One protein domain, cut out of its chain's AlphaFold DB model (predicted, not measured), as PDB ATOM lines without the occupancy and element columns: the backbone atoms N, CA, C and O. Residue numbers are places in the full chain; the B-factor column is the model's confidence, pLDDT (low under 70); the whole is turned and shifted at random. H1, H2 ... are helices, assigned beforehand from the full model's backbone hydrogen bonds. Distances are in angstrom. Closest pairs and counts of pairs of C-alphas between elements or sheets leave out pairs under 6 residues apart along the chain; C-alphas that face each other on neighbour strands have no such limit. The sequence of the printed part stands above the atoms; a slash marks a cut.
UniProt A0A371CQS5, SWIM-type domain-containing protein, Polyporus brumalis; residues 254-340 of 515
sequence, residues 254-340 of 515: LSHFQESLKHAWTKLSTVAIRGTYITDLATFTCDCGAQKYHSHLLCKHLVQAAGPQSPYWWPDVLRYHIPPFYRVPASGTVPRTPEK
ATOM      1  N   LEU A 254     222.147 147.516 190.487       84.38
ATOM      2  CA  LEU A 254     221.394 146.774 189.486       84.38
ATOM      3  C   LEU A 254     221.079 147.686 188.297       84.38
ATOM      4  O   LEU A 254     220.794 148.872 188.446       84.38
ATOM      5  N   SER A 255     221.149 147.132 187.093       83.81
ATOM      6  CA  SER A 255     220.601 147.794 185.910       83.81
ATOM      7  C   SER A 255     219.070 147.773 185.950       83.81
ATOM      8  O   SER A 255     218.486 146.862 186.529       83.81
ATOM      9  N   HIS A 256     218.408 148.688 185.236       83.81
ATOM     10  CA  HIS A 256     216.940 148.691 185.125       83.81
ATOM     11  C   HIS A 256     216.348 147.343 184.687       83.81
ATOM     12  O   HIS A 256     215.284 146.943 185.147       83.81
ATOM     13  N   PHE A 257     217.054 146.611 183.817       85.75
ATOM     14  CA  PHE A 257     216.653 145.256 183.440       85.75
ATOM     15  C   PHE A 257     216.672 144.303 184.643       85.75
ATOM     16  O   PHE A 257     215.736 143.534 184.824       85.75
ATOM     17  N   GLN A 258     217.722 144.355 185.463       90.38
ATOM     18  CA  GLN A 258     217.880 143.496 186.639       90.38
ATOM     19  C   GLN A 258     216.895 143.863 187.753       90.38
ATOM     20  O   GLN A 258     216.382 142.969 188.416       90.38
ATOM     21  N   GLU A 259     216.600 145.151 187.934       90.44
ATOM     22  CA  GLU A 259     215.565 145.631 188.857       90.44
ATOM     23  C   GLU A 259     214.184 145.096 188.459       90.44
ATOM     24  O   GLU A 259     213.529 144.435 189.262       90.44
ATOM     25  N   SER A 260     213.786 145.293 187.196       90.31
ATOM     26  CA  SER A 260     212.512 144.792 186.662       90.31
ATOM     27  C   SER A 260     212.429 143.261 186.710       90.31
ATOM     28  O   SER A 260     211.410 142.700 187.109       90.31
ATOM     29  N   LEU A 261     213.521 142.562 186.382       91.88
ATOM     30  CA  LEU A 261     213.588 141.106 186.494       91.88
ATOM     31  C   LEU A 261     213.394 140.642 187.942       91.88
ATOM     32  O   LEU A 261     212.657 139.689 188.183       91.88
ATOM     33  N   LYS A 262     214.049 141.304 188.902       93.00
ATOM     34  CA  LYS A 262     213.938 140.990 190.332       93.00
ATOM     35  C   LYS A 262     212.527 141.219 190.858       93.00
ATOM     36  O   LYS A 262     212.029 140.384 191.613       93.00
ATOM     37  N   HIS A 263     211.887 142.307 190.439       92.38
ATOM     38  CA  HIS A 263     210.492 142.590 190.757       92.38
ATOM     39  C   HIS A 263     209.574 141.466 190.257       92.38
ATOM     40  O   HIS A 263     208.919 140.795 191.057       92.38
ATOM     41  N   ALA A 264     209.634 141.163 188.955       91.56
ATOM     42  CA  ALA A 264     208.830 140.111 188.339       91.56
ATOM     43  C   ALA A 264     209.080 138.728 188.963       91.56
ATOM     44  O   ALA A 264     208.147 137.956 189.177       91.56
ATOM     45  N   TRP A 265     210.333 138.410 189.296       93.81
ATOM     46  CA  TRP A 265     210.681 137.163 189.977       93.81
ATOM     47  C   TRP A 265     210.055 137.075 191.368       93.81
ATOM     48  O   TRP A 265     209.485 136.048 191.722       93.81
ATOM     49  N   THR A 266     210.139 138.150 192.154       93.12
ATOM     50  CA  THR A 266     209.571 138.192 193.510       93.12
ATOM     51  C   THR A 266     208.058 138.002 193.453       93.12
ATOM     52  O   THR A 266     207.527 137.136 194.146       93.12
ATOM     53  N   LYS A 267     207.384 138.702 192.535       92.31
ATOM     54  CA  LYS A 267     205.947 138.554 192.279       92.31
ATOM     55  C   LYS A 267     205.574 137.121 191.889       92.31
ATOM     56  O   LYS A 267     204.697 136.521 192.487       92.31
ATOM     57  N   LEU A 268     206.275 136.517 190.931       91.56
ATOM     58  CA  LEU A 268     205.975 135.149 190.481       91.56
ATOM     59  C   LEU A 268     206.316 134.064 191.516       91.56
ATOM     60  O   LEU A 268     205.800 132.946 191.420       91.56
ATOM     61  N   SER A 269     207.173 134.372 192.491       92.25
ATOM     62  CA  SER A 269     207.542 133.436 193.555       92.25
ATOM     63  C   SER A 269     206.434 133.228 194.589       92.25
ATOM     64  O   SER A 269     206.379 132.157 195.185       92.25
ATOM     65  N   THR A 270     205.532 134.200 194.761       91.25
ATOM     66  CA  THR A 270     204.425 134.129 195.732       91.25
ATOM     67  C   THR A 270     203.138 133.553 195.135       91.25
ATOM     68  O   THR A 270     202.294 133.042 195.866       91.25
ATOM     69  N   VAL A 271     202.977 133.593 193.807       90.75
ATOM     70  CA  VAL A 271     201.743 133.176 193.120       90.75
ATOM     71  C   VAL A 271     201.512 131.666 193.220       90.75
ATOM     72  O   VAL A 271     202.327 130.878 192.752       90.75
ATOM     73  N   ALA A 272     200.349 131.227 193.705       89.44
ATOM     74  CA  ALA A 272     200.029 129.802 193.797       89.44
ATOM     75  C   ALA A 272     200.059 129.077 192.427       89.44
ATOM     76  O   ALA A 272     199.497 129.526 191.414       89.44
ATOM     77  N   ILE A 273     200.707 127.910 192.390       88.62
ATOM     78  CA  ILE A 273     200.698 127.012 191.231       88.62
ATOM     79  C   ILE A 273     199.435 126.149 191.273       88.62
ATOM     80  O   ILE A 273     199.136 125.511 192.277       88.62
ATOM     81  N   ARG A 274     198.710 126.109 190.151       84.12
ATOM     82  CA  ARG A 274     197.570 125.215 189.927       84.12
ATOM     83  C   ARG A 274     197.921 124.279 188.773       84.12
ATOM     84  O   ARG A 274     198.271 124.754 187.694       84.12
ATOM     85  N   GLY A 275     197.822 122.972 189.004       82.00
ATOM     86  CA  GLY A 275     198.186 121.932 188.036       82.00
ATOM     87  C   GLY A 275     199.668 121.538 188.056       82.00
ATOM     88  O   GLY A 275     200.497 122.170 188.708       82.00
ATOM     89  N   THR A 276     199.987 120.461 187.337       83.75
ATOM     90  CA  THR A 276     201.340 119.901 187.220       83.75
ATOM     91  C   THR A 276     201.907 120.174 185.831       83.75
ATOM     92  O   THR A 276     201.303 119.786 184.832       83.75
ATOM     93  N   TYR A 277     203.072 120.816 185.784       88.56
ATOM     94  CA  TYR A 277     203.779 121.208 184.565       88.56
ATOM     95  C   TYR A 277     205.238 120.769 184.662       88.56
ATOM     96  O   TYR A 277     205.817 120.776 185.750       88.56
ATOM     97  N   ILE A 278     205.835 120.397 183.535       88.50
ATOM     98  CA  ILE A 278     207.238 120.009 183.457       88.50
ATOM     99  C   ILE A 278     208.084 121.271 183.270       88.50
ATOM    100  O   ILE A 278     207.929 122.041 182.315       88.50
ATOM    101  N   THR A 279     209.004 121.487 184.207       91.12
ATOM    102  CA  THR A 279     209.988 122.572 184.170       91.12
ATOM    103  C   THR A 279     211.386 122.000 184.034       91.12
ATOM    104  O   THR A 279     211.787 121.163 184.841       91.12
ATOM    105  N   ASP A 280     212.152 122.508 183.076       89.69
ATOM    106  CA  ASP A 280     213.568 122.197 182.933       89.69
ATOM    107  C   ASP A 280     214.413 123.445 183.221       89.69
ATOM    108  O   ASP A 280     214.433 124.406 182.449       89.69
ATOM    109  N   LEU A 281     215.134 123.426 184.345       89.00
ATOM    110  CA  LEU A 281     216.037 124.507 184.746       89.00
ATOM    111  C   LEU A 281     217.350 124.514 183.950       89.00
ATOM    112  O   LEU A 281     217.993 125.559 183.866       89.00
ATOM    113  N   ALA A 282     217.745 123.389 183.344       86.56
ATOM    114  CA  ALA A 282     218.974 123.299 182.558       86.56
ATOM    115  C   ALA A 282     218.846 124.044 181.223       86.56
ATOM    116  O   ALA A 282     219.811 124.656 180.764       86.56
ATOM    117  N   THR A 283     217.652 124.031 180.625       85.62
ATOM    118  CA  THR A 283     217.297 124.826 179.433       85.62
ATOM    119  C   THR A 283     216.510 126.098 179.762       85.62
ATOM    120  O   THR A 283     216.335 126.958 178.897       85.62
ATOM    121  N   PHE A 284     216.074 126.261 181.012       90.81
ATOM    122  CA  PHE A 284     215.188 127.335 181.468       90.81
ATOM    123  C   PHE A 284     213.882 127.394 180.653       90.81
ATOM    124  O   PHE A 284     213.492 128.444 180.136       90.81
ATOM    125  N   THR A 285     213.214 126.250 180.495       91.69
ATOM    126  CA  THR A 285     211.955 126.134 179.743       91.69
ATOM    127  C   THR A 285     210.852 125.472 180.559       91.69
ATOM    128  O   THR A 285     211.105 124.676 181.464       91.69
ATOM    129  N   CYS A 286     209.605 125.835 180.266       91.81
ATOM    130  CA  CYS A 286     208.437 125.254 180.915       91.81
ATOM    131  C   CYS A 286     207.292 125.042 179.930       91.81
ATOM    132  O   CYS A 286     206.965 125.925 179.135       91.81
ATOM    133  N   ASP A 287     206.635 123.891 180.046       91.75
ATOM    134  CA  ASP A 287     205.507 123.463 179.214       91.75
ATOM    135  C   ASP A 287     204.148 124.072 179.612       91.75
ATOM    136  O   ASP A 287     203.112 123.674 179.089       91.75
ATOM    137  N   CYS A 288     204.114 125.059 180.513       89.25
ATOM    138  CA  CYS A 288     202.871 125.740 180.894       89.25
ATOM    139  C   CYS A 288     202.330 126.699 179.820       89.25
ATOM    140  O   CYS A 288     201.231 127.233 179.957       89.25
ATOM    141  N   GLY A 289     203.120 126.996 178.784       87.69
ATOM    142  CA  GLY A 289     202.773 127.927 177.707       87.69
ATOM    143  C   GLY A 289     202.772 129.413 178.098       87.69
ATOM    144  O   GLY A 289     202.875 130.261 177.212       87.69
ATOM    145  N   ALA A 290     202.722 129.761 179.388       88.12
ATOM    146  CA  ALA A 290     202.720 131.150 179.860       88.12
ATOM    147  C   ALA A 290     204.071 131.864 179.656       88.12
ATOM    148  O   ALA A 290     204.103 133.068 179.403       88.12
ATOM    149  N   GLN A 291     205.180 131.115 179.688       91.56
ATOM    150  CA  GLN A 291     206.547 131.648 179.646       91.56
ATOM    151  C   GLN A 291     206.793 132.628 178.486       91.56
ATOM    152  O   GLN A 291     207.451 133.653 178.648       91.56
ATOM    153  N   LYS A 292     206.251 132.340 177.299       89.19
ATOM    154  CA  LYS A 292     206.488 133.137 176.083       89.19
ATOM    155  C   LYS A 292     205.838 134.520 176.087       89.19
ATOM    156  O   LYS A 292     206.261 135.395 175.327       89.19
ATOM    157  N   TYR A 293     204.819 134.719 176.917       88.38
ATOM    158  CA  TYR A 293     204.093 135.986 176.999       88.38
ATOM    159  C   TYR A 293     204.784 136.990 177.916       88.38
ATOM    160  O   TYR A 293     204.640 138.188 177.707       88.38
ATOM    161  N   HIS A 294     205.590 136.508 178.857       88.69
ATOM    162  CA  HIS A 294     206.322 137.357 179.779       88.69
ATOM    163  C   HIS A 294     207.525 138.026 179.094       88.69
ATOM    164  O   HIS A 294     208.282 137.376 178.364       88.69
ATOM    165  N   SER A 295     207.745 139.316 179.360       84.31
ATOM    166  CA  SER A 295     208.850 140.115 178.800       84.31
ATOM    167  C   SER A 295     210.229 139.519 179.119       84.31
ATOM    168  O   SER A 295     211.101 139.415 178.252       84.31
ATOM    169  N   HIS A 296     210.379 139.035 180.354       90.06
ATOM    170  CA  HIS A 296     211.572 138.354 180.868       90.06
ATOM    171  C   HIS A 296     211.579 136.828 180.669       90.06
ATOM    172  O   HIS A 296     212.384 136.148 181.286       90.06
ATOM    173  N   LEU A 297     210.686 136.255 179.851       91.44
ATOM    174  CA  LEU A 297     210.580 134.795 179.656       91.44
ATOM    175  C   LEU A 297     210.449 133.995 180.969       91.44
ATOM    176  O   LEU A 297     211.003 132.898 181.095       91.44
ATOM    177  N   LEU A 298     209.732 134.553 181.944       92.50
ATOM    178  CA  LEU A 298     209.462 133.926 183.234       92.50
ATOM    179  C   LEU A 298     208.065 133.303 183.249       92.50
ATOM    180  O   LEU A 298     207.150 133.736 182.551       92.50
ATOM    181  N   CYS A 299     207.893 132.294 184.092       92.50
ATOM    182  CA  CYS A 299     206.587 131.830 184.539       92.50
ATOM    183  C   CYS A 299     206.687 131.419 186.011       92.50
ATOM    184  O   CYS A 299     207.783 131.118 186.495       92.50
ATOM    185  N   LYS A 300     205.548 131.363 186.710       92.94
ATOM    186  CA  LYS A 300     205.497 130.959 188.125       92.94
ATOM    187  C   LYS A 300     206.162 129.602 188.386       92.94
ATOM    188  O   LYS A 300     206.922 129.471 189.336       92.94
ATOM    189  N   HIS A 301     205.977 128.637 187.481       92.50
ATOM    190  CA  HIS A 301     206.572 127.302 187.595       92.50
ATOM    191  C   HIS A 301     208.106 127.341 187.549       92.50
ATOM    192  O   HIS A 301     208.750 126.730 188.391       92.50
ATOM    193  N   LEU A 302     208.702 128.097 186.614       92.38
ATOM    194  CA  LEU A 302     210.163 128.231 186.515       92.38
ATOM    195  C   LEU A 302     210.754 128.952 187.719       92.38
ATOM    196  O   LEU A 302     211.777 128.526 188.242       92.38
ATOM    197  N   VAL A 303     210.111 130.037 188.144       92.81
ATOM    198  CA  VAL A 303     210.572 130.857 189.268       92.81
ATOM    199  C   VAL A 303     210.548 130.056 190.571       92.81
ATOM    200  O   VAL A 303     211.519 130.081 191.323       92.81
ATOM    201  N   GLN A 304     209.481 129.297 190.817       91.75
ATOM    202  CA  GLN A 304     209.368 128.477 192.023       91.75
ATOM    203  C   GLN A 304     210.249 127.228 191.969       91.75
ATOM    204  O   GLN A 304     210.856 126.888 192.980       91.75
ATOM    205  N   ALA A 305     210.408 126.598 190.799       90.62
ATOM    206  CA  ALA A 305     211.360 125.499 190.619       90.62
ATOM    207  C   ALA A 305     212.813 125.955 190.839       90.62
ATOM    208  O   ALA A 305     213.612 125.227 191.421       90.62
ATOM    209  N   ALA A 306     213.155 127.169 190.396       89.94
ATOM    210  CA  ALA A 306     214.463 127.784 190.608       89.94
ATOM    211  C   ALA A 306     214.715 128.183 192.073       89.94
ATOM    212  O   ALA A 306     215.868 128.245 192.500       89.94
ATOM    213  N   GLY A 307     213.653 128.467 192.829       87.94
ATOM    214  CA  GLY A 307     213.726 128.869 194.228       87.94
ATOM    215  C   GLY A 307     214.299 130.279 194.453       87.94
ATOM    216  O   GLY A 307     214.533 131.046 193.505       87.94
ATOM    217  N   PRO A 308     214.517 130.659 195.725       87.38
ATOM    218  CA  PRO A 308     215.066 131.962 196.084       87.38
ATOM    219  C   PRO A 308     216.519 132.104 195.613       87.38
ATOM    220  O   PRO A 308     217.350 131.222 195.820       87.38
ATOM    221  N   GLN A 309     216.832 133.242 194.990       89.38
ATOM    222  CA  GLN A 309     218.159 133.517 194.440       89.38
ATOM    223  C   GLN A 309     219.031 134.313 195.414       89.38
ATOM    224  O   GLN A 309     218.555 135.198 196.130       89.38
ATOM    225  N   SER A 310     220.334 134.029 195.400       87.94
ATOM    226  CA  SER A 310     221.324 134.744 196.213       87.94
ATOM    227  C   SER A 310     221.396 136.235 195.840       87.94
ATOM    228  O   SER A 310     221.295 136.570 194.656       87.94
ATOM    229  N   PRO A 311     221.652 137.150 196.796       86.94
ATOM    230  CA  PRO A 311     221.866 138.570 196.510       86.94
ATOM    231  C   PRO A 311     222.938 138.844 195.445       86.94
ATOM    232  O   PRO A 311     222.808 139.801 194.688       86.94
ATOM    233  N   TYR A 312     223.958 137.983 195.351       86.75
ATOM    234  CA  TYR A 312     225.043 138.093 194.368       86.75
ATOM    235  C   TYR A 312     224.631 137.691 192.947       86.75
ATOM    236  O   TYR A 312     225.314 138.035 191.992       86.75
ATOM    237  N   TRP A 313     223.508 136.988 192.784       89.31
ATOM    238  CA  TRP A 313     223.026 136.576 191.470       89.31
ATOM    239  C   TRP A 313     222.425 137.744 190.680       89.31
ATOM    240  O   TRP A 313     222.602 137.829 189.468       89.31
ATOM    241  N   TRP A 314     221.748 138.676 191.355       90.38
ATOM    242  CA  TRP A 314     221.032 139.777 190.699       90.38
ATOM    243  C   TRP A 314     221.927 140.732 189.897       90.38
ATOM    244  O   TRP A 314     221.511 141.135 188.814       90.38
ATOM    245  N   PRO A 315     223.137 141.100 190.355       87.56
ATOM    246  CA  PRO A 315     224.050 141.897 189.538       87.56
ATOM    247  C   PRO A 315     224.664 141.117 188.366       87.56
ATOM    248  O   PRO A 315     225.026 141.724 187.358       87.56
ATOM    249  N   ASP A 316     224.749 139.789 188.473       85.25
ATOM    250  CA  ASP A 316     225.390 138.914 187.481       85.25
ATOM    251  C   ASP A 316     224.411 138.314 186.462       85.25
ATOM    252  O   ASP A 316     224.829 137.759 185.439       85.25
ATOM    253  N   VAL A 317     223.106 138.414 186.721       88.81
ATOM    254  CA  VAL A 317     222.084 137.837 185.854       88.81
ATOM    255  C   VAL A 317     222.085 138.515 184.486       88.81
ATOM    256  O   VAL A 317     222.031 139.741 184.349       88.81
ATOM    257  N   LEU A 318     222.121 137.676 183.453       87.50
ATOM    258  CA  LEU A 318     222.064 138.057 182.051       87.50
ATOM    259  C   LEU A 318     221.035 137.181 181.343       87.50
ATOM    260  O   LEU A 318     220.959 135.978 181.601       87.50
ATOM    261  N   ARG A 319     220.277 137.795 180.432       88.81
ATOM    262  CA  ARG A 319     219.382 137.084 179.523       88.81
ATOM    263  C   ARG A 319     220.129 136.719 178.245       88.81
ATOM    264  O   ARG A 319     220.647 137.607 177.562       88.81
ATOM    265  N   TYR A 320     220.138 135.432 177.926       89.19
ATOM    266  CA  TYR A 320     220.728 134.884 176.709       89.19
ATOM    267  C   TYR A 320     219.692 134.752 175.590       89.19
ATOM    268  O   TYR A 320     218.487 134.664 175.843       89.19
ATOM    269  N   HIS A 321     220.160 134.715 174.343       87.06
ATOM    270  CA  HIS A 321     219.293 134.525 173.175       87.06
ATOM    271  C   HIS A 321     218.889 133.061 172.958       87.06
ATOM    272  O   HIS A 321     217.909 132.781 172.266       87.06
ATOM    273  N   ILE A 322     219.657 132.130 173.525       88.94
ATOM    274  CA  ILE A 322     219.525 130.682 173.353       88.94
ATOM    275  C   ILE A 322     219.421 130.041 174.746       88.94
ATOM    276  O   ILE A 322     220.064 130.537 175.674       88.94
ATOM    277  N   PRO A 323     218.645 128.954 174.908       86.25
ATOM    278  CA  PRO A 323     218.625 128.151 176.122       86.25
ATOM    279  C   PRO A 323     220.028 127.736 176.616       86.25
ATOM    280  O   PRO A 323     220.859 127.328 175.800       86.25
ATOM    281  N   PRO A 324     220.292 127.769 177.936       88.56
ATOM    282  CA  PRO A 324     219.442 128.349 178.975       88.56
ATOM    283  C   PRO A 324     219.334 129.871 178.881       88.56
ATOM    284  O   PRO A 324     220.342 130.578 178.881       88.56
ATOM    285  N   PHE A 325     218.100 130.386 178.883       89.19
ATOM    286  CA  PHE A 325     217.847 131.831 178.814       89.19
ATOM    287  C   PHE A 325     218.397 132.587 180.027       89.19
ATOM    288  O   PHE A 325     218.785 133.747 179.892       89.19
ATOM    289  N   TYR A 326     218.476 131.923 181.183       90.44
ATOM    290  CA  TYR A 326     219.080 132.429 182.411       90.44
ATOM    291  C   TYR A 326     219.943 131.352 183.059       90.44
ATOM    292  O   TYR A 326     219.602 130.171 183.050       90.44
ATOM    293  N   ARG A 327     221.054 131.764 183.673       87.44
ATOM    294  CA  ARG A 327     221.907 130.864 184.456       87.44
ATOM    295  C   ARG A 327     221.449 130.866 185.900       87.44
ATOM    296  O   ARG A 327     221.871 131.721 186.670       87.44
ATOM    297  N   VAL A 328     220.600 129.914 186.252       84.25
ATOM    298  CA  VAL A 328     220.175 129.702 187.637       84.25
ATOM    299  C   VAL A 328     221.059 128.626 188.273       84.25
ATOM    300  O   VAL A 328     221.268 127.581 187.652       84.25
ATOM    301  N   PRO A 329     221.595 128.843 189.485       76.38
ATOM    302  CA  PRO A 329     222.233 127.787 190.260       76.38
ATOM    303  C   PRO A 329     221.165 126.790 190.739       76.38
ATOM    304  O   PRO A 329     220.547 126.982 191.780       76.38
ATOM    305  N   ALA A 330     220.936 125.721 189.980       65.50
ATOM    306  CA  ALA A 330     220.122 124.599 190.437       65.50
ATOM    307  C   ALA A 330     221.045 123.571 191.107       65.50
ATOM    308  O   ALA A 330     222.013 123.110 190.497       65.50
ATOM    309  N   SER A 331     220.787 123.245 192.378       58.81
ATOM    310  CA  SER A 331     221.491 122.182 193.121       58.81
ATOM    311  C   SER A 331     223.028 122.314 193.152       58.81
ATOM    312  O   SER A 331     223.746 121.319 193.143       58.81
ATOM    313  N   GLY A 332     223.550 123.547 193.158       60.78
ATOM    314  CA  GLY A 332     224.993 123.833 193.205       60.78
ATOM    315  C   GLY A 332     225.723 123.764 191.857       60.78
ATOM    316  O   GLY A 332     226.889 124.148 191.778       60.78
ATOM    317  N   THR A 333     225.052 123.355 190.776       63.12
ATOM    318  CA  THR A 333     225.622 123.347 189.422       63.12
ATOM    319  C   THR A 333     225.072 124.508 188.603       63.12
ATOM    320  O   THR A 333     223.881 124.570 188.311       63.12
ATOM    321  N   VAL A 334     225.942 125.443 188.211       69.75
ATOM    322  CA  VAL A 334     225.563 126.529 187.298       69.75
ATOM    323  C   VAL A 334     225.786 126.052 185.859       69.75
ATOM    324  O   VAL A 334     226.921 125.694 185.522       69.75
ATOM    325  N   PRO A 335     224.767 126.076 184.982       70.25
ATOM    326  CA  PRO A 335     224.940 125.677 183.592       70.25
ATOM    327  C   PRO A 335     226.010 126.529 182.890       70.25
ATOM    328  O   PRO A 335     226.245 127.700 183.233       70.25
ATOM    329  N   ARG A 336     226.697 125.928 181.909       70.25
ATOM    330  CA  ARG A 336     227.702 126.622 181.086       70.25
ATOM    331  C   ARG A 336     227.037 127.753 180.301       70.25
ATOM    332  O   ARG A 336     225.869 127.670 179.943       70.25
ATOM    333  N   THR A 337     227.788 128.817 180.037       72.12
ATOM    334  CA  THR A 337     227.303 129.945 179.231       72.12
ATOM    335  C   THR A 337     226.964 129.466 177.812       72.12
ATOM    336  O   THR A 337     227.887 128.993 177.140       72.12
ATOM    337  N   PRO A 338     225.705 129.595 177.345       72.62
ATOM    338  CA  PRO A 338     225.299 129.104 176.024       72.62
ATOM    339  C   PRO A 338     225.933 129.903 174.882       72.62
ATOM    340  O   PRO A 338     226.201 129.368 173.811       72.62
ATOM    341  N   GLU A 339     226.235 131.176 175.124       73.44
ATOM    342  CA  GLU A 339     226.856 132.073 174.154       73.44
ATOM    343  C   GLU A 339     227.945 132.936 174.811       73.44
ATOM    344  O   GLU A 339     227.841 133.363 175.967       73.44
ATOM    345  N   LYS A 340     229.013 133.218 174.056       63.22
ATOM    346  CA  LYS A 340     230.073 134.152 174.459       63.22
ATOM    347  C   LYS A 340     229.615 135.589 174.192       63.22
ATOM    348  O   LYS A 340     230.066 136.220 173.242       63.22
TER     349      LYS A 340
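What this domain is: This is residues 254 to 340 of the 515 residues of the protein "SWIM-type domain-containing protein" of Polyporus brumalis (UniProt A0A371CQS5). Little regular structure is seen: one long helix, H1, forms one side, H3 crosses near its end, and loops 279 to 286 and 317 to 340 lie away from it. The 87 residues, all helix by class with 30 in H1, H2, H3 and H4 in that order and no named strand, are compact, with radius of gyration of the C-alphas 12.2 A and spans 35 by 25 by 23 A.

Where its parts are: H1, residues 256 to 270, starts at C-alpha (216.940, 148.691, 185.125) and is 21.9 A long. H2 is 290 to 293, H3 300 to 306, 9.8 A, and H4 313 to 316, ending at C-alpha (225.390, 138.914, 187.481).

How they stand to each other: H1, with residues 265 to 269 alone, touches H3, about perpendicular at 81 degrees; the closest C-alphas, Leu 268 and Lys 300, are 4.8 A apart. H1, with 258 to 262 alone, only just touches H4, with 3 pairs of C-alphas within 8 A, the closest Gln 258 and Trp 314 at 6.3 A. H2 and H3 are near each other; H2 and H4 are apart. Every O i to N i+4 pair is within hydrogen-bond range in H3, and 10 of 11 in H1; H2 and H4 are too short for one.

The domain as a whole: The C-alphas farthest apart, Arg 274 and Lys 340, are 37.1 A apart. The printed part has no cut; the link H1 to H2 is long. Residues 330 to 334 and 340 are under pLDDT 70.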